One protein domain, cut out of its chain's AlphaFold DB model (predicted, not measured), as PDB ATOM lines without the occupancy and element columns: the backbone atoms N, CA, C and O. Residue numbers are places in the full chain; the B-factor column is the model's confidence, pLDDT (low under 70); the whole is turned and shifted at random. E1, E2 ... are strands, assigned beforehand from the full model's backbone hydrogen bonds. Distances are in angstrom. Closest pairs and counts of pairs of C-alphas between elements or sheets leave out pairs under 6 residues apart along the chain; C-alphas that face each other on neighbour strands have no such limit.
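Overview. This is residues 82 to 170 of the 172 residues of an uncharacterized protein of Lactococcus lactis subsp. cremoris TIFN7 (UniProt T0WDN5). A five-stranded antiparallel sheet, E1 E2 E3 E6 E7, is curled like part of a barrel, and the small hairpin E4 and E5 juts from the ends of E3 and E6 to make the other arm of an open C, with E1 and E2 as the first arm. The barrel is not closed: E4 and E5 are apart from E1 and E2, and the unnamed stretch 133 to 144 lies at the far end of the hairpin. The printed part has 89 residues, with no named helix and seven named strands, E1 to E7 in chain order; the class is all strand. It is compact, with a radius of gyration of the C-alphas of 13.6 A, and rounded, spanning 31 by 31 by 22 A.

Arrangement. Residues 82 to 83 form a short antiparallel pairing with residues 95 to 96 of E1, residues 93 to 98. E1, E2 at 103 to 108 and E3 at 115 to 124 form a meander, each strand the antiparallel neighbour of the one before. In the hairpin E1 and E2, N 97 and O 105 are 2.8 A apart, within hydrogen-bond range. In the hairpin E2 and E3, so are N 104 and O 118, at 2.8 A. E3 bends by 51 degrees at residue 118. Beside E3 runs E6, residues 152 to 158, antiparallel, with N 121 and O 155 at 2.8 A. E6 forms a hairpin with the edge strand E7, residues 164 to 169, where N 154 and O 167 are 2.8 A apart. The sheet's other edge strand is E1, and the sheet is strongly twisted. The second sheet is the antiparallel hairpin of E4, residues 128 to 132, and E5, residues 145 to 149, with N 129 and O 148 at 2.8 A. The closest C-alphas of E4 and E7 are those of Val 129 and Tyr 168, 7.6 A apart.

Along the chain. E1 begins at C-alpha 93, (220.186, 312.428, 220.346), and measures 14.7 A; E2 measures 16.7 A. E3, the longest strand with 10 residues, runs 27.7 A to C-alpha 124 at (216.613, 331.556, 236.202). E4 measures 12.7 A, E5 13.2 A and E6 19.3 A. E7 runs 16.9 A, ending at C-alpha 169, (221.105, 328.413, 227.967).

Size, cuts and confidence. The two C-alphas farthest apart are those of Ser 111 and Asn 126, 37.3 A. The printed part has no cut. The link E4 to E5, residues 133 to 144, is long. Mean pLDDT of the printed part is 77.5; residues 85 to 92, 109 to 112, 132 to 140, 143 and 170 are under 70.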
ATOM      1  N   TYR A  82     214.883 322.146 219.727       81.00
ATOM      2  CA  TYR A  82     216.305 322.359 219.947       81.00
ATOM      3  C   TYR A  82     217.056 321.176 219.341       81.00
ATOM      4  O   TYR A  82     216.724 320.027 219.626       81.00
ATOM      5  N   ASN A  83     218.069 321.439 218.521       75.25
ATOM      6  CA  ASN A  83     218.905 320.388 217.941       75.25
ATOM      7  C   ASN A  83     220.166 320.187 218.779       75.25
ATOM      8  O   ASN A  83     220.756 321.153 219.271       75.25
ATOM      9  N   PHE A  84     220.607 318.938 218.901       72.62
ATOM     10  CA  PHE A  84     221.877 318.631 219.547       72.62
ATOM     11  C   PHE A  84     223.044 318.846 218.571       72.62
ATOM     12  O   PHE A  84     223.019 318.411 217.417       72.62
ATOM     13  N   TYR A  85     224.089 319.532 219.039       67.50
ATOM     14  CA  TYR A  85     225.264 319.856 218.218       67.50
ATOM     15  C   TYR A  85     226.279 318.721 218.133       67.50
ATOM     16  O   TYR A  85     226.962 318.578 217.119       67.50
ATOM     17  N   TYR A  86     226.401 317.933 219.199       68.19
ATOM     18  CA  TYR A  86     227.308 316.797 219.247       68.19
ATOM     19  C   TYR A  86     226.517 315.508 219.076       68.19
ATOM     20  O   TYR A  86     225.734 315.128 219.946       68.19
ATOM     21  N   LEU A  87     226.742 314.839 217.949       64.88
ATOM     22  CA  LEU A  87     226.144 313.546 217.651       64.88
ATOM     23  C   LEU A  87     227.111 312.465 218.133       64.88
ATOM     24  O   LEU A  87     228.036 312.076 217.419       64.88
ATOM     25  N   LYS A  88     226.940 312.000 219.372       61.66
ATOM     26  CA  LYS A  88     227.740 310.886 219.885       61.66
ATOM     27  C   LYS A  88     227.317 309.602 219.165       61.66
ATOM     28  O   LYS A  88     226.146 309.230 219.185       61.66
ATOM     29  N   SER A  89     228.274 308.917 218.537       56.97
ATOM     30  CA  SER A  89     228.026 307.603 217.930       56.97
ATOM     31  C   SER A  89     227.495 306.637 218.998       56.97
ATOM     32  O   SER A  89     228.142 306.454 220.028       56.97
ATOM     33  N   GLY A  90     226.298 306.081 218.787       59.50
ATOM     34  CA  GLY A  90     225.606 305.189 219.732       59.50
ATOM     35  C   GLY A  90     224.610 305.858 220.695       59.50
ATOM     36  O   GLY A  90     223.679 305.192 221.130       59.50
ATOM     37  N   ASP A  91     224.726 307.165 220.948       60.38
ATOM     38  CA  ASP A  91     223.819 307.943 221.817       60.38
ATOM     39  C   ASP A  91     223.167 309.065 221.007       60.38
ATOM     40  O   ASP A  91     223.269 310.246 221.341       60.38
ATOM     41  N   ALA A  92     222.602 308.702 219.859       59.72
ATOM     42  CA  ALA A  92     222.333 309.638 218.781       59.72
ATOM     43  C   ALA A  92     221.109 310.529 219.062       59.72
ATOM     44  O   ALA A  92     220.090 310.409 218.396       59.72
ATOM     45  N   GLN A  93     221.211 311.437 220.032       72.75
ATOM     46  CA  GLN A  93     220.186 312.428 220.346       72.75
ATOM     47  C   GLN A  93     220.090 313.400 219.172       72.75
ATOM     48  O   GLN A  93     221.092 314.000 218.783       72.75
ATOM     49  N   SER A  94     218.907 313.522 218.566       72.50
ATOM     50  CA  SER A  94     218.718 314.365 217.380       72.50
ATOM     51  C   SER A  94     218.122 315.714 217.760       72.50
ATOM     52  O   SER A  94     218.688 316.763 217.443       72.50
ATOM     53  N   SER A  95     217.022 315.694 218.510       80.81
ATOM     54  CA  SER A  95     216.319 316.906 218.915       80.81
ATOM     55  C   SER A  95     215.585 316.747 220.241       80.81
ATOM     56  O   SER A  95     215.204 315.646 220.639       80.81
ATOM     57  N   LEU A  96     215.382 317.879 220.905       86.12
ATOM     58  CA  LEU A  96     214.555 318.057 222.089       86.12
ATOM     59  C   LEU A  96     213.482 319.087 221.739       86.12
ATOM     60  O   LEU A  96     213.812 320.205 221.363       86.12
ATOM     61  N   THR A  97     212.207 318.745 221.847       89.19
ATOM     62  CA  THR A  97     211.101 319.687 221.646       89.19
ATOM     63  C   THR A  97     210.407 319.940 222.968       89.19
ATOM     64  O   THR A  97     210.019 318.992 223.647       89.19
ATOM     65  N   ILE A  98     210.243 321.214 223.317       89.56
ATOM     66  CA  ILE A  98     209.453 321.654 224.467       89.56
ATOM     67  C   ILE A  98     208.155 322.246 223.921       89.56
ATOM     68  O   ILE A  98     208.182 323.029 222.975       89.56
ATOM     69  N   SER A  99     207.022 321.846 224.483       88.69
ATOM     70  CA  SER A  99     205.691 322.345 224.121       88.69
ATOM     71  C   SER A  99     205.264 323.488 225.051       88.69
ATOM     72  O   SER A  99     205.854 323.691 226.112       88.69
ATOM     73  N   GLN A 100     204.224 324.239 224.677       87.62
ATOM     74  CA  GLN A 100     203.710 325.370 225.473       87.62
ATOM     75  C   GLN A 100     203.144 324.962 226.844       87.62
ATOM     76  O   GLN A 100     203.023 325.793 227.736       87.62
ATOM     77  N   ASP A 101     202.815 323.687 227.025       86.88
ATOM     78  CA  ASP A 101     202.372 323.096 228.289       86.88
ATOM     79  C   ASP A 101     203.532 322.493 229.109       86.88
ATOM     80  O   ASP A 101     203.305 321.844 230.132       86.88
ATOM     81  N   GLY A 102     204.778 322.676 228.658       86.44
ATOM     82  CA  GLY A 102     205.975 322.131 229.294       86.44
ATOM     83  C   GLY A 102     206.238 320.656 228.985       86.44
ATOM     84  O   GLY A 102     207.180 320.086 229.541       86.44
ATOM     85  N   LYS A 103     205.459 320.013 228.102       91.94
ATOM     86  CA  LYS A 103     205.750 318.649 227.644       91.94
ATOM     87  C   LYS A 103     207.039 318.623 226.828       91.94
ATOM     88  O   LYS A 103     207.230 319.429 225.918       91.94
ATOM     89  N   VAL A 104     207.890 317.649 227.123       90.94
ATOM     90  CA  VAL A 104     209.162 317.418 226.442       90.94
ATOM     91  C   VAL A 104     209.071 316.153 225.608       90.94
ATOM     92  O   VAL A 104     208.586 315.124 226.077       90.94
ATOM     93  N   VAL A 105     209.554 316.230 224.372       90.94
ATOM     94  CA  VAL A 105     209.761 315.079 223.493       90.94
ATOM     95  C   VAL A 105     211.193 315.124 222.989       90.94
ATOM     96  O   VAL A 105     211.582 316.079 222.321       90.94
ATOM     97  N   GLN A 106     211.974 314.094 223.292       86.81
ATOM     98  CA  GLN A 106     213.299 313.901 222.723       86.81
ATOM     99  C   GLN A 106     213.264 312.766 221.715       86.81
ATOM    100  O   GLN A 106     212.877 311.638 222.033       86.81
ATOM    101  N   SER A 107     213.716 313.064 220.506       79.75
ATOM    102  CA  SER A 107     213.903 312.066 219.465       79.75
ATOM    103  C   SER A 107     215.368 311.667 219.395       79.75
ATOM    104  O   SER A 107     216.273 312.502 219.482       79.75
ATOM    105  N   GLN A 108     215.604 310.372 219.223       74.50
ATOM    106  CA  GLN A 108     216.900 309.875 218.781       74.50
ATOM    107  C   GLN A 108     216.999 309.984 217.247       74.50
ATOM    108  O   GLN A 108     216.046 310.376 216.567       74.50
ATOM    109  N   ASN A 109     218.172 309.704 216.688       66.94
ATOM    110  CA  ASN A 109     218.447 309.683 215.255       66.94
ATOM    111  C   ASN A 109     217.444 308.765 214.538       66.94
ATOM    112  O   ASN A 109     216.931 307.805 215.119       66.94
ATOM    113  N   SER A 110     217.181 309.051 213.264       59.97
ATOM    114  CA  SER A 110     216.203 308.371 212.414       59.97
ATOM    115  C   SER A 110     216.318 306.842 212.422       59.97
ATOM    116  O   SER A 110     215.320 306.157 212.211       59.97
ATOM    117  N   SER A 111     217.509 306.301 212.691       64.31
ATOM    118  CA  SER A 111     217.772 304.859 212.747       64.31
ATOM    119  C   SER A 111     217.280 304.175 214.031       64.31
ATOM    120  O   SER A 111     216.996 302.983 214.007       64.31
ATOM    121  N   ASP A 112     217.193 304.907 215.144       68.12
ATOM    122  CA  ASP A 112     216.959 304.359 216.489       68.12
ATOM    123  C   ASP A 112     215.458 304.333 216.852       68.12
ATOM    124  O   ASP A 112     214.992 303.469 217.589       68.12
ATOM    125  N   LYS A 113     214.648 305.238 216.279       71.12
ATOM    126  CA  LYS A 113     213.180 305.355 216.470       71.12
ATOM    127  C   LYS A 113     212.694 305.507 217.923       71.12
ATOM    128  O   LYS A 113     211.503 305.738 218.129       71.12
ATOM    129  N   ARG A 114     213.570 305.415 218.928       79.75
ATOM    130  CA  ARG A 114     213.248 305.682 220.331       79.75
ATOM    131  C   ARG A 114     212.829 307.140 220.505       79.75
ATOM    132  O   ARG A 114     213.488 308.063 220.018       79.75
ATOM    133  N   VAL A 115     211.741 307.322 221.242       84.50
ATOM    134  CA  VAL A 115     211.211 308.622 221.646       84.50
ATOM    135  C   VAL A 115     211.115 308.625 223.160       84.50
ATOM    136  O   VAL A 115     210.550 307.702 223.743       84.50
ATOM    137  N   PHE A 116     211.668 309.659 223.783       87.56
ATOM    138  CA  PHE A 116     211.593 309.872 225.222       87.56
ATOM    139  C   PHE A 116     210.665 311.045 225.494       87.56
ATOM    140  O   PHE A 116     210.725 312.063 224.801       87.56
ATOM    141  N   THR A 117     209.800 310.901 226.490       93.19
ATOM    142  CA  THR A 117     208.884 311.959 226.916       93.19
ATOM    143  C   THR A 117     209.183 312.370 228.344       93.19
ATOM    144  O   THR A 117     209.692 311.581 229.140       93.19
ATOM    145  N   GLY A 118     208.904 313.627 228.659       93.06
ATOM    146  CA  GLY A 118     209.084 314.155 230.000       93.06
ATOM    147  C   GLY A 118     208.377 315.484 230.191       93.06
ATOM    148  O   GLY A 118     207.607 315.940 229.338       93.06
ATOM    149  N   LYS A 119     208.681 316.136 231.310       93.31
ATOM    150  CA  LYS A 119     208.195 317.479 231.633       93.31
ATOM    151  C   LYS A 119     209.344 318.411 231.966       93.31
ATOM    152  O   LYS A 119     210.252 318.035 232.702       93.31
ATOM    153  N   ALA A 120     209.283 319.622 231.428       90.44
ATOM    154  CA  ALA A 120     210.240 320.677 231.703       90.44
ATOM    155  C   ALA A 120     209.801 321.531 232.899       90.44
ATOM    156  O   ALA A 120     208.619 321.799 233.099       90.44
ATOM    157  N   SER A 121     210.783 322.022 233.643       87.31
ATOM    158  CA  SER A 121     210.679 323.137 234.576       87.31
ATOM    159  C   SER A 121     211.760 324.153 234.221       87.31
ATOM    160  O   SER A 121     212.883 323.770 233.893       87.31
ATOM    161  N   ILE A 122     211.426 325.441 234.249       83.06
ATOM    162  CA  ILE A 122     212.347 326.517 233.878       83.06
ATOM    163  C   ILE A 122     212.612 327.377 235.102       83.06
ATOM    164  O   ILE A 122     211.684 327.860 235.750       83.06
ATOM    165  N   SER A 123     213.886 327.613 235.375       81.69
ATOM    166  CA  SER A 123     214.341 328.522 236.422       81.69
ATOM    167  C   SER A 123     215.405 329.462 235.873       81.69
ATOM    168  O   SER A 123     216.206 329.060 235.028       81.69
ATOM    169  N   SER A 124     215.450 330.690 236.390       75.94
ATOM    170  CA  SER A 124     216.613 331.556 236.202       75.94
ATOM    171  C   SER A 124     217.853 330.879 236.776       75.94
ATOM    172  O   SER A 124     217.796 330.303 237.867       75.94
ATOM    173  N   ASP A 125     218.963 330.991 236.068       77.75
ATOM    174  CA  ASP A 125     220.275 330.591 236.545       77.75
ATOM    175  C   ASP A 125     221.242 331.773 236.401       77.75
ATOM    176  O   ASP A 125     220.944 332.771 235.753       77.75
ATOM    177  N   ASN A 126     222.370 331.704 237.093       75.00
ATOM    178  CA  ASN A 126     223.441 332.693 236.986       75.00
ATOM    179  C   ASN A 126     224.817 332.042 237.176       75.00
ATOM    180  O   ASN A 126     225.804 332.710 237.500       75.00
ATOM    181  N   LYS A 127     224.863 330.711 237.078       76.25
ATOM    182  CA  LYS A 127     226.058 329.919 237.323       76.25
ATOM    183  C   LYS A 127     226.898 329.793 236.068       76.25
ATOM    184  O   LYS A 127     226.410 329.769 234.936       76.25
ATOM    185  N   GLU A 128     228.191 329.661 236.313       82.31
ATOM    186  CA  GLU A 128     229.141 329.228 235.311       82.31
ATOM    187  C   GLU A 128     228.976 327.728 235.067       82.31
ATOM    188  O   GLU A 128     229.132 326.913 235.976       82.31
ATOM    189  N   VAL A 129     228.638 327.368 233.833       78.69
ATOM    190  CA  VAL A 129     228.453 325.984 233.404       78.69
ATOM    191  C   VAL A 129     229.327 325.684 232.200       78.69
ATOM    192  O   VAL A 129     229.520 326.512 231.307       78.69
ATOM    193  N   LEU A 130     229.871 324.472 232.177       74.19
ATOM    194  CA  LEU A 130     230.627 323.978 231.039       74.19
ATOM    195  C   LEU A 130     229.663 323.740 229.875       74.19
ATOM    196  O   LEU A 130     228.707 322.977 229.985       74.19
ATOM    197  N   SER A 131     229.921 324.397 228.757       72.81
ATOM    198  CA  SER A 131     229.142 324.284 227.532       72.81
ATOM    199  C   SER A 131     230.066 324.056 226.342       72.81
ATOM    200  O   SER A 131     231.292 324.100 226.450       72.81
ATOM    201  N   TYR A 132     229.483 323.784 225.183       67.44
ATOM    202  CA  TYR A 132     230.226 323.569 223.952       67.44
ATOM    203  C   TYR A 132     230.355 324.870 223.156       67.44
ATOM    204  O   TYR A 132     229.433 325.682 223.069       67.44
ATOM    205  N   VAL A 133     231.521 325.071 222.548       62.31
ATOM    206  CA  VAL A 133     231.745 326.120 221.556       62.31
ATOM    207  C   VAL A 133     231.063 325.689 220.261       62.31
ATOM    208  O   VAL A 133     231.520 324.771 219.577       62.31
ATOM    209  N   ILE A 134     229.961 326.356 219.936       58.19
ATOM    210  CA  ILE A 134     229.195 326.129 218.714       58.19
ATOM    211  C   ILE A 134     229.670 327.138 217.666       58.19
ATOM    212  O   ILE A 134     229.291 328.304 217.714       58.19
ATOM    213  N   ASN A 135     230.504 326.684 216.728       57.22
ATOM    214  CA  ASN A 135     231.026 327.507 215.625       57.22
ATOM    215  C   ASN A 135     230.460 327.095 214.249       57.22
ATOM    216  O   ASN A 135     230.942 327.574 213.226       57.22
ATOM    217  N   GLY A 136     229.482 326.183 214.196       55.62
ATOM    218  CA  GLY A 136     228.923 325.653 212.949       55.62
ATOM    219  C   GLY A 136     228.025 324.424 213.146       55.62
ATOM    220  O   GLY A 136     227.727 324.053 214.281       55.62
ATOM    221  N   GLN A 137     227.595 323.833 212.022       56.12
ATOM    222  CA  GLN A 137     226.675 322.684 211.911       56.12
ATOM    223  C   GLN A 137     227.080 321.477 212.785       56.12
ATOM    224  O   GLN A 137     228.250 321.329 213.145       56.12
ATOM    225  N   SER A 138     226.107 320.612 213.108       63.25
ATOM    226  CA  SER A 138     226.295 319.431 213.966       63.25
ATOM    227  C   SER A 138     227.495 318.576 213.544       63.25
ATOM    228  O   SER A 138     227.713 318.317 212.360       63.25
ATOM    229  N   THR A 139     228.278 318.126 214.525       64.12
ATOM    230  CA  THR A 139     229.557 317.438 214.312       64.12
ATOM    231  C   THR A 139     229.639 316.137 215.109       64.12
ATOM    232  O   THR A 139     229.172 316.049 216.246       64.12
ATOM    233  N   PHE A 140     230.278 315.122 214.522       67.12
ATOM    234  CA  PHE A 140     230.663 313.879 215.208       67.12
ATOM    235  C   PHE A 140     231.964 314.029 216.008       67.12
ATOM    236  O   PHE A 140     232.306 313.169 216.816       67.12
ATOM    237  N   LYS A 141     232.711 315.119 215.795       70.50
ATOM    238  CA  LYS A 141     233.888 315.461 216.593       70.50
ATOM    239  C   LYS A 141     233.449 316.282 217.795       70.50
ATOM    240  O   LYS A 141     232.802 317.310 217.618       70.50
ATOM    241  N   MET A 142     233.858 315.864 218.993       70.75
ATOM    242  CA  MET A 142     233.536 316.579 220.227       70.75
ATOM    243  C   MET A 142     233.968 318.055 220.119       70.75
ATOM    244  O   MET A 142     235.150 318.327 219.869       70.75
ATOM    245  N   PRO A 143     233.031 319.010 220.252       69.62
ATOM    246  CA  PRO A 143     233.357 320.423 220.162       69.62
ATOM    247  C   PRO A 143     234.248 320.850 221.331       69.62
ATOM    248  O   PRO A 143     234.193 320.271 222.419       69.62
ATOM    249  N   LYS A 144     235.062 321.894 221.116       76.50
ATOM    250  CA  LYS A 144     235.819 322.520 222.209       76.50
ATOM    251  C   LYS A 144     234.839 322.971 223.291       76.50
ATOM    252  O   LYS A 144     233.772 323.490 222.972       76.50
ATOM    253  N   GLN A 145     235.196 322.783 224.553       79.25
ATOM    254  CA  GLN A 145     234.380 323.241 225.671       79.25
ATOM    255  C   GLN A 145     234.744 324.682 226.041       79.25
ATOM    256  O   GLN A 145     235.885 325.110 225.864       79.25
ATOM    257  N   LYS A 146     233.765 325.427 226.546       77.31
ATOM    258  CA  LYS A 146     233.940 326.741 227.167       77.31
ATOM    259  C   LYS A 146     233.050 326.849 228.394       77.31
ATOM    260  O   LYS A 146     231.959 326.285 228.419       77.31
ATOM    261  N   THR A 147     233.478 327.622 229.376       80.19
ATOM    262  CA  THR A 147     232.594 328.031 230.464       80.19
ATOM    263  C   THR A 147     231.686 329.148 229.968       80.19
ATOM    264  O   THR A 147     232.149 330.095 229.329       80.19
ATOM    265  N   ILE A 148     230.390 329.022 230.228       76.44
ATOM    266  CA  ILE A 148     229.403 330.067 229.977       76.44
ATOM    267  C   ILE A 148     228.727 330.459 231.278       76.44
ATOM    268  O   ILE A 148     228.475 329.607 232.120       76.44
ATOM    269  N   LYS A 149     228.380 331.735 231.411       81.81
ATOM    270  CA  LYS A 149     227.447 332.196 232.433       81.81
ATOM    271  C   LYS A 149     226.032 332.033 231.880       81.81
ATOM    272  O   LYS A 149     225.674 332.756 230.958       81.81
ATOM    273  N   ALA A 150     225.302 331.026 232.347       78.06
ATOM    274  CA  ALA A 150     223.955 330.743 231.858       78.06
ATOM    275  C   ALA A 150     222.924 331.595 232.604       78.06
ATOM    276  O   ALA A 150     222.992 331.688 233.828       78.06
ATOM    277  N   ASP A 151     221.961 332.155 231.872       77.12
ATOM    278  CA  ASP A 151     220.853 332.939 232.442       77.12
ATOM    279  C   ASP A 151     219.666 332.045 232.827       77.12
ATOM    280  O   ASP A 151     218.792 332.423 233.609       77.12
ATOM    281  N   VAL A 152     219.592 330.852 232.225       79.00
ATOM    282  CA  VAL A 152     218.442 329.954 232.335       79.00
ATOM    283  C   VAL A 152     218.892 328.508 232.456       79.00
ATOM    284  O   VAL A 152     219.777 328.041 231.732       79.00
ATOM    285  N   LYS A 153     218.193 327.784 233.333       83.88
ATOM    286  CA  LYS A 153     218.239 326.332 233.450       83.88
ATOM    287  C   LYS A 153     216.864 325.739 233.157       83.88
ATOM    288  O   LYS A 153     215.866 326.128 233.765       83.88
ATOM    289  N   ILE A 154     216.838 324.773 232.249       84.31
ATOM    290  CA  ILE A 154     215.689 323.932 231.931       84.31
ATOM    291  C   ILE A 154     215.963 322.555 232.521       84.31
ATOM    292  O   ILE A 154     216.875 321.858 232.089       84.31
ATOM    293  N   GLN A 155     215.168 322.160 233.501       89.38
ATOM    294  CA  GLN A 155     215.225 320.834 234.091       89.38
ATOM    295  C   GLN A 155     214.149 319.956 233.462       89.38
ATOM    296  O   GLN A 155     212.975 320.315 233.494       89.38
ATOM    297  N   VAL A 156     214.532 318.813 232.906       89.56
ATOM    298  CA  VAL A 156     213.612 317.811 232.364       89.56
ATOM    299  C   VAL A 156     213.528 316.641 233.332       89.56
ATOM    300  O   VAL A 156     214.550 316.074 233.705       89.56
ATOM    301  N   THR A 157     212.311 316.269 233.713       92.19
ATOM    302  CA  THR A 157     212.016 315.006 234.394       92.19
ATOM    303  C   THR A 157     211.447 314.029 233.374       92.19
ATOM    304  O   THR A 157     210.422 314.322 232.756       92.19
ATOM    305  N   TRP A 158     212.116 312.897 233.174       92.50
ATOM    306  CA  TRP A 158     211.733 311.889 232.187       92.50
ATOM    307  C   TRP A 158     210.611 310.984 232.702       92.50
ATOM    308  O   TRP A 158     210.647 310.515 233.837       92.50
ATOM    309  N   ASP A 159     209.624 310.697 231.851       91.12
ATOM    310  CA  ASP A 159     208.460 309.878 232.214       91.12
ATOM    311  C   ASP A 159     208.820 308.394 232.402       91.12
ATOM    312  O   ASP A 159     208.101 307.666 233.083       91.12
ATOM    313  N   SER A 160     209.919 307.934 231.792       87.25
ATOM    314  CA  SER A 160     210.341 306.528 231.813       87.25
ATOM    315  C   SER A 160     210.719 306.030 233.203       87.25
ATOM    316  O   SER A 160     210.387 304.907 233.571       87.25
ATOM    317  N   ASP A 161     211.450 306.848 233.953       86.31
ATOM    318  CA  ASP A 161     212.114 306.452 235.198       86.31
ATOM    319  C   ASP A 161     212.148 307.576 236.247       86.31
ATOM    320  O   ASP A 161     212.680 307.390 237.339       86.31
ATOM    321  N   GLY A 162     211.581 308.747 235.939       85.94
ATOM    322  CA  GLY A 162     211.642 309.924 236.802       85.94
ATOM    323  C   GLY A 162     213.033 310.554 236.881       85.94
ATOM    324  O   GLY A 162     213.246 311.425 237.727       85.94
ATOM    325  N   SER A 163     213.985 310.129 236.040       87.81
ATOM    326  CA  SER A 163     215.329 310.698 236.031       87.81
ATOM    327  C   SER A 163     215.295 312.171 235.626       87.81
ATOM    328  O   SER A 163     214.411 312.633 234.899       87.81
ATOM    329  N   ILE A 164     216.258 312.926 236.149       88.94
ATOM    330  CA  ILE A 164     216.329 314.374 235.985       88.94
ATOM    331  C   ILE A 164     217.544 314.724 235.135       88.94
ATOM    332  O   ILE A 164     218.650 314.252 235.400       88.94
ATOM    333  N   GLN A 165     217.343 315.590 234.147       86.94
ATOM    334  CA  GLN A 165     218.401 316.117 233.298       86.94
ATOM    335  C   GLN A 165     218.300 317.637 233.179       86.94
ATOM    336  O   GLN A 165     217.252 318.171 232.824       86.94
ATOM    337  N   ASP A 166     219.410 318.328 233.434       85.69
ATOM    338  CA  ASP A 166     219.490 319.784 233.340       85.69
ATOM    339  C   ASP A 166     220.093 320.223 231.995       85.69
ATOM    340  O   ASP A 166     221.109 319.694 231.538       85.69
ATOM    341  N   TYR A 167     219.488 321.244 231.397       81.38
ATOM    342  CA  TYR A 167     219.938 321.935 230.195       81.38
ATOM    343  C   TYR A 167     220.120 323.417 230.507       81.38
ATOM    344  O   TYR A 167     219.287 324.020 231.180       81.38
ATOM    345  N   TYR A 168     221.186 324.020 229.993       80.31
ATOM    346  CA  TYR A 168     221.541 325.407 230.286       80.31
ATOM    347  C   TYR A 168     221.582 326.242 229.009       80.31
ATOM    348  O   TYR A 168     222.014 325.761 227.959       80.31
ATOM    349  N   GLY A 169     221.152 327.499 229.102       71.44
ATOM    350  CA  GLY A 169     221.105 328.413 227.967       71.44
ATOM    351  C   GLY A 169     221.144 329.884 228.368       71.44
ATOM    352  O   GLY A 169     221.191 330.232 229.547       71.44
ATOM    353  N   TYR A 170     221.129 330.735 227.348       67.44
ATOM    354  CA  TYR A 170     221.042 332.187 227.478       67.44
ATOM    355  C   TYR A 170     219.614 332.655 227.218       67.44
ATOM    356  O   TYR A 170     218.896 332.038 226.422       67.44
TER     357      TYR A 170